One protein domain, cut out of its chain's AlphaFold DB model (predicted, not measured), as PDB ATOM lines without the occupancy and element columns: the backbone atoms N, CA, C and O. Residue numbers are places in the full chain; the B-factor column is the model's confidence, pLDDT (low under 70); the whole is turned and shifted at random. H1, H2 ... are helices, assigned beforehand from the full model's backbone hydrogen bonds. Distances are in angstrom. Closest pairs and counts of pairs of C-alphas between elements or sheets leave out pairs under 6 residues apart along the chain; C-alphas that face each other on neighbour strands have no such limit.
ATOM      1  N   GLU A 360      32.904  -4.069 -24.632       93.94
ATOM      2  CA  GLU A 360      33.182  -4.630 -23.305       93.94
ATOM      3  C   GLU A 360      31.895  -4.843 -22.503       93.94
ATOM      4  O   GLU A 360      31.683  -5.923 -21.957       93.94
ATOM      5  N   ASP A 361      30.960  -3.890 -22.552       92.00
ATOM      6  CA  ASP A 361      29.635  -4.028 -21.940       92.00
ATOM      7  C   ASP A 361      28.845  -5.221 -22.502       92.00
ATOM      8  O   ASP A 361      28.094  -5.882 -21.780       92.00
ATOM      9  N   LYS A 362      28.991  -5.517 -23.799       89.94
ATOM     10  CA  LYS A 362      28.359  -6.690 -24.418       89.94
ATOM     11  C   LYS A 362      29.035  -7.985 -24.008       89.94
ATOM     12  O   LYS A 362      28.333  -8.936 -23.679       89.94
ATOM     13  N   ILE A 363      30.366  -8.015 -24.028       90.81
ATOM     14  CA  ILE A 363      31.149  -9.185 -23.627       90.81
ATOM     15  C   ILE A 363      30.818  -9.539 -22.179       90.81
ATOM     16  O   ILE A 363      30.433 -10.674 -21.913       90.81
ATOM     17  N   LYS A 364      30.798  -8.552 -21.276       91.31
ATOM     18  CA  LYS A 364      30.413  -8.740 -19.873       91.31
ATOM     19  C   LYS A 364      29.010  -9.338 -19.722       91.31
ATOM     20  O   LYS A 364      28.800 -10.216 -18.888       91.31
ATOM     21  N   LYS A 365      28.039  -8.907 -20.538       88.88
ATOM     22  CA  LYS A 365      26.684  -9.495 -20.549       88.88
ATOM     23  C   LYS A 365      26.684 -10.951 -21.019       88.88
ATOM     24  O   LYS A 365      25.963 -11.767 -20.443       88.88
ATOM     25  N   TRP A 366      27.471 -11.283 -22.041       88.81
ATOM     26  CA  TRP A 366      27.602 -12.659 -22.529       88.81
ATOM     27  C   TRP A 366      28.277 -13.565 -21.500       88.81
ATOM     28  O   TRP A 366      27.752 -14.635 -21.213       88.81
ATOM     29  N   GLU A 367      29.363 -13.107 -20.880       88.81
ATOM     30  CA  GLU A 367      30.052 -13.829 -19.806       88.81
ATOM     31  C   GLU A 367      29.138 -14.066 -18.602       88.81
ATOM     32  O   GLU A 367      29.079 -15.178 -18.080       88.81
ATOM     33  N   ASN A 368      28.370 -13.051 -18.190       90.12
ATOM     34  CA  ASN A 368      27.390 -13.194 -17.115       90.12
ATOM     35  C   ASN A 368      26.297 -14.218 -17.468       90.12
ATOM     36  O   ASN A 368      25.923 -15.038 -16.635       90.12
ATOM     37  N   SER A 369      25.827 -14.209 -18.719       87.25
ATOM     38  CA  SER A 369      24.832 -15.173 -19.208       87.25
ATOM     39  C   SER A 369      25.377 -16.600 -19.257       87.25
ATOM     40  O   SER A 369      24.653 -17.542 -18.943       87.25
ATOM     41  N   LEU A 370      26.651 -16.771 -19.620       87.31
ATOM     42  CA  LEU A 370      27.310 -18.075 -19.644       87.31
ATOM     43  C   LEU A 370      27.494 -18.641 -18.229       87.31
ATOM     44  O   LEU A 370      27.195 -19.810 -18.002       87.31
ATOM     45  N   LYS A 371      27.919 -17.808 -17.268       90.44
ATOM     46  CA  LYS A 371      28.013 -18.194 -15.848       90.44
ATOM     47  C   LYS A 371      26.660 -18.648 -15.302       90.44
ATOM     48  O   LYS A 371      26.560 -19.742 -14.755       90.44
ATOM     49  N   ALA A 372      25.621 -17.848 -15.538       90.31
ATOM     50  CA  ALA A 372      24.259 -18.160 -15.118       90.31
ATOM     51  C   ALA A 372      23.745 -19.482 -15.716       90.31
ATOM     52  O   ALA A 372      23.066 -20.251 -15.041       90.31
ATOM     53  N   TYR A 373      24.090 -19.781 -16.969       88.94
ATOM     54  CA  TYR A 373      23.692 -21.034 -17.608       88.94
ATOM     55  C   TYR A 373      24.457 -22.254 -17.108       88.94
ATOM     56  O   TYR A 373      23.865 -23.317 -16.950       88.94
ATOM     57  N   ASN A 374      25.754 -22.118 -16.831       89.94
ATOM     58  CA  ASN A 374      26.523 -23.206 -16.232       89.94
ATOM     59  C   ASN A 374      25.957 -23.565 -14.852       89.94
ATOM     60  O   ASN A 374      25.723 -24.739 -14.580       89.94
ATOM     61  N   GLU A 375      25.622 -22.562 -14.033       92.75
ATOM     62  CA  GLU A 375      24.955 -22.791 -12.748       92.75
ATOM     63  C   GLU A 375      23.548 -23.388 -12.925       92.75
ATOM     64  O   GLU A 375      23.180 -24.322 -12.218       92.75
ATOM     65  N   TYR A 376      22.781 -22.934 -13.921       91.06
ATOM     66  CA  TYR A 376      21.505 -23.554 -14.295       91.06
ATOM     67  C   TYR A 376      21.658 -25.053 -14.605       91.06
ATOM     68  O   TYR A 376      20.886 -25.866 -14.095       91.06
ATOM     69  N   LEU A 377      22.672 -25.440 -15.391       89.69
ATOM     70  CA  LEU A 377      22.954 -26.844 -15.707       89.69
ATOM     71  C   LEU A 377      23.375 -27.648 -14.470       89.69
ATOM     72  O   LEU A 377      22.998 -28.813 -14.342       89.69
ATOM     73  N   GLU A 378      24.143 -27.057 -13.555       93.31
ATOM     74  CA  GLU A 378      24.510 -27.698 -12.288       93.31
ATOM     75  C   GLU A 378      23.296 -27.927 -11.384       93.31
ATOM     76  O   GLU A 378      23.134 -29.019 -10.838       93.31
ATOM     77  N   LEU A 379      22.415 -26.934 -11.249       92.75
ATOM     78  CA  LEU A 379      21.201 -27.048 -10.439       92.75
ATOM     79  C   LEU A 379      20.216 -28.067 -11.030       92.75
ATOM     80  O   LEU A 379      19.625 -28.846 -10.279       92.75
ATOM     81  N   LEU A 380      20.098 -28.130 -12.362       90.06
ATOM     82  CA  LEU A 380      19.351 -29.190 -13.047       90.06
ATOM     83  C   LEU A 380      19.900 -30.578 -12.709       90.06
ATOM     84  O   LEU A 380      19.133 -31.470 -12.350       90.06
ATOM     85  N   LYS A 381      21.226 -30.762 -12.779       92.69
ATOM     86  CA  LYS A 381      21.882 -32.036 -12.425       92.69
ATOM     87  C   LYS A 381      21.660 -32.426 -10.962       92.69
ATOM     88  O   LYS A 381      21.600 -33.609 -10.657       92.69
ATOM     89  N   ARG A 382      21.511 -31.445 -10.066       94.56
ATOM     90  CA  ARG A 382      21.178 -31.646  -8.644       94.56
ATOM     91  C   ARG A 382      19.687 -31.924  -8.391       94.56
ATOM     92  O   ARG A 382      19.291 -32.022  -7.235       94.56
ATOM     93  N   GLY A 383      18.856 -32.012  -9.433       92.81
ATOM     94  CA  GLY A 383      17.432 -32.344  -9.318       92.81
ATOM     95  C   GLY A 383      16.532 -31.189  -8.864       92.81
ATOM     96  O   GLY A 383      15.420 -31.426  -8.395       92.81
ATOM     97  N   TRP A 384      16.986 -29.935  -8.967       94.06
ATOM     98  CA  TRP A 384      16.142 -28.785  -8.630       94.06
ATOM     99  C   TRP A 384      15.004 -28.613  -9.647       94.06
ATOM    100  O   TRP A 384      15.183 -28.824 -10.846       94.06
ATOM    101  N   SER A 385      13.826 -28.175  -9.188       92.06
ATOM    102  CA  SER A 385      12.708 -27.874 -10.089       92.06
ATOM    103  C   SER A 385      12.967 -26.598 -10.894       92.06
ATOM    104  O   SER A 385      13.560 -25.646 -10.385       92.06
ATOM    105  N   LEU A 386      12.464 -26.535 -12.134       89.00
ATOM    106  CA  LEU A 386      12.674 -25.388 -13.033       89.00
ATOM    107  C   LEU A 386      12.302 -24.041 -12.391       89.00
ATOM    108  O   LEU A 386      13.041 -23.075 -12.548       89.00
ATOM    109  N   LYS A 387      11.211 -23.997 -11.610       90.62
ATOM    110  CA  LYS A 387      10.782 -22.797 -10.876       90.62
ATOM    111  C   LYS A 387      11.835 -22.334  -9.860       90.62
ATOM    112  O   LYS A 387      12.184 -21.159  -9.846       90.62
ATOM    113  N   LYS A 388      12.379 -23.258  -9.055       92.81
ATOM    114  CA  LYS A 388      13.422 -22.945  -8.061       92.81
ATOM    115  C   LYS A 388      14.716 -22.480  -8.728       92.81
ATOM    116  O   LYS A 388      15.363 -21.561  -8.240       92.81
ATOM    117  N   ILE A 389      15.087 -23.099  -9.850       91.44
ATOM    118  CA  ILE A 389      16.271 -22.690 -10.616       91.44
ATOM    119  C   ILE A 389      16.079 -21.282 -11.189       91.44
ATOM    120  O   ILE A 389      16.987 -20.460 -11.113       91.44
ATOM    121  N   GLU A 390      14.907 -20.984 -11.753       91.56
ATOM    122  CA  GLU A 390      14.598 -19.657 -12.292       91.56
ATOM    123  C   GLU A 390      14.652 -18.566 -11.217       91.56
ATOM    124  O   GLU A 390      15.273 -17.529 -11.441       91.56
ATOM    125  N   GLU A 391      14.078 -18.810 -10.035       93.38
ATOM    126  CA  GLU A 391      14.158 -17.895  -8.890       93.38
ATOM    127  C   GLU A 391      15.615 -17.635  -8.467       93.38
ATOM    128  O   GLU A 391      16.016 -16.478  -8.317       93.38
ATOM    129  N   GLU A 392      16.434 -18.686  -8.349       94.25
ATOM    130  CA  GLU A 392      17.830 -18.576  -7.910       94.25
ATOM    131  C   GLU A 392      18.722 -17.863  -8.938       94.25
ATOM    132  O   GLU A 392      19.481 -16.950  -8.592       94.25
ATOM    133  N   ILE A 393      18.601 -18.215 -10.222       93.31
ATOM    134  CA  ILE A 393      19.363 -17.568 -11.298       93.31
ATOM    135  C   ILE A 393      18.935 -16.109 -11.473       93.31
ATOM    136  O   ILE A 393      19.786 -15.230 -11.643       93.31
ATOM    137  N   ARG A 394      17.634 -15.811 -11.376       92.12
ATOM    138  CA  ARG A 394      17.137 -14.433 -11.439       92.12
ATOM    139  C   ARG A 394      17.641 -13.605 -10.263       92.12
ATOM    140  O   ARG A 394      18.043 -12.464 -10.469       92.12
ATOM    141  N   ARG A 395      17.672 -14.177  -9.056       94.44
ATOM    142  CA  ARG A 395      18.198 -13.519  -7.852       94.44
ATOM    143  C   ARG A 395      19.690 -13.198  -7.970       94.44
ATOM    144  O   ARG A 395      20.090 -12.094  -7.619       94.44
ATOM    145  N   LYS A 396      20.506 -14.137  -8.463       93.19
ATOM    146  CA  LYS A 396      21.968 -13.966  -8.571       93.19
ATOM    147  C   LYS A 396      22.410 -13.129  -9.770       93.19
ATOM    148  O   LYS A 396      23.319 -12.315  -9.642       93.19
ATOM    149  N   TYR A 397      21.789 -13.332 -10.930       91.06
ATOM    150  CA  TYR A 397      22.275 -12.794 -12.207       91.06
ATOM    151  C   TYR A 397      21.313 -11.811 -12.878       91.06
ATOM    152  O   TYR A 397      21.702 -11.165 -13.852       91.06
ATOM    153  N   GLY A 398      20.067 -11.702 -12.402       90.81
ATOM    154  CA  GLY A 398      19.027 -10.886 -13.035       90.81
ATOM    155  C   GLY A 398      18.517 -11.448 -14.368       90.81
ATOM    156  O   GLY A 398      17.979 -10.695 -15.176       90.81
ATOM    157  N   ILE A 399      18.719 -12.745 -14.631       88.12
ATOM    158  CA  ILE A 399      18.429 -13.394 -15.919       88.12
ATOM    159  C   ILE A 399      17.226 -14.325 -15.788       88.12
ATOM    160  O   ILE A 399      17.121 -15.091 -14.834       88.12
ATOM    161  N   TRP A 400      16.336 -14.283 -16.777       84.44
ATOM    162  CA  TRP A 400      15.226 -15.222 -16.907       84.44
ATOM    163  C   TRP A 400      15.683 -16.495 -17.623       84.44
ATOM    164  O   TRP A 400      16.324 -16.413 -18.672       84.44
ATOM    165  N   THR A 401      15.339 -17.667 -17.087       82.12
ATOM    166  CA  THR A 401      15.828 -18.959 -17.602       82.12
ATOM    167  C   THR A 401      14.818 -19.688 -18.489       82.12
ATOM    168  O   THR A 401      15.169 -20.696 -19.101       82.12
ATOM    169  N   HIS A 402      13.586 -19.178 -18.623       76.81
ATOM    170  CA  HIS A 402      12.523 -19.842 -19.388       76.81
ATOM    171  C   HIS A 402      12.861 -20.125 -20.853       76.81
ATOM    172  O   HIS A 402      12.511 -21.186 -21.371       76.81
ATOM    173  N   HIS A 403      13.626 -19.246 -21.497       75.06
ATOM    174  CA  HIS A 403      14.091 -19.442 -22.872       75.06
ATOM    175  C   HIS A 403      15.093 -20.599 -23.030       75.06
ATOM    176  O   HIS A 403      15.234 -21.157 -24.117       75.06
ATOM    177  N   TRP A 404      15.800 -20.985 -21.963       81.44
ATOM    178  CA  TRP A 404      16.822 -22.035 -22.030       81.44
ATOM    179  C   TRP A 404      16.223 -23.438 -22.117       81.44
ATOM    180  O   TRP A 404      16.824 -24.305 -22.748       81.44
ATOM    181  N   TYR A 405      15.038 -23.651 -21.534       72.06
ATOM    182  CA  TYR A 405      14.339 -24.938 -21.591       72.06
ATOM    183  C   TYR A 405      13.149 -24.966 -22.553       72.06
ATOM    184  O   TYR A 405      12.852 -26.035 -23.076       72.06
ATOM    185  N   ARG A 406      12.471 -23.835 -22.814       62.78
ATOM    186  CA  ARG A 406      11.358 -23.790 -23.785       62.78
ATOM    187  C   ARG A 406      11.834 -23.710 -25.227       62.78
ATOM    188  O   ARG A 406      11.325 -24.426 -26.078       62.78
ATOM    189  N   ASP A 407      12.833 -22.868 -25.474       59.75
ATOM    190  CA  ASP A 407      13.231 -22.495 -26.834       59.75
ATOM    191  C   ASP A 407      14.546 -23.177 -27.257       59.75
ATOM    192  O   ASP A 407      15.090 -22.883 -28.322       59.75
ATOM    193  N   GLY A 408      15.121 -24.034 -26.398       60.69
ATOM    194  CA  GLY A 408      16.436 -24.656 -26.605       60.69
ATOM    195  C   GLY A 408      17.585 -23.647 -26.759       60.69
ATOM    196  O   GLY A 408      18.671 -23.994 -27.234       60.69
TER     197      GLY A 408
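AT A GLANCE: This is residues 360 to 408 of the 415 residues of the protein "DOD-type homing endonuclease domain-containing protein" of Candidatus Nealsonbacteria bacterium (UniProt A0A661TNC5). A helical hairpin of unequal arms, the long helix H1 with the shorter H2 folded back beside it, has a small third helix, H3, off to one side of the pair. H1 makes most of the longest axis, and the chain after H2 leads away to H3 and the last printed residues. The printed part has 49 residues with three named helices in the order H1, H2, H3 and no named strand, and its class is all helix. It is compact, with a radius of gyration of the C-alphas of 10.8 A, and elongated, spanning 35 by 21 by 16 A.

HOW THE PARTS SIT: H1, residues 360 to 381, touches H2, residues 386 to 397; their closest C-alphas, those of Ala 372 and Ile 393, are 6.2 A apart. They form a helical hairpin, running opposite ways at a shallow tilt of 33 degrees, only just short of steep. H3, residues 402 to 406, is close to H2 but not clearly touching it; their closest C-alphas, those of Glu 390 and His 402, are 7.4 A apart. H1 and H3 are only just apart, with their closest C-alphas at 8.2 A. In H1, H2 and H3 every O i to N i+4 pair is within hydrogen-bond range.

IN THESE COORDINATES: H1 begins at C-alpha 360, (33.182, -4.630, -23.305), and measures 31.6 A from first to last C-alpha. H2 begins at C-alpha 386, (12.674, -25.388, -13.033), and measures 15.9 A. H3 measures 6.0 A and ends at C-alpha 406, (11.358, -23.790, -23.785).

THE WHOLE: The C-alphas of Glu 360 and Gly 383 are the two farthest apart, at 34.8 A. The printed part has no cut, and both links between helices are tight, with 4 residues each. The mean pLDDT of the printed part is 87.9; residues 406 to 408 are under 70.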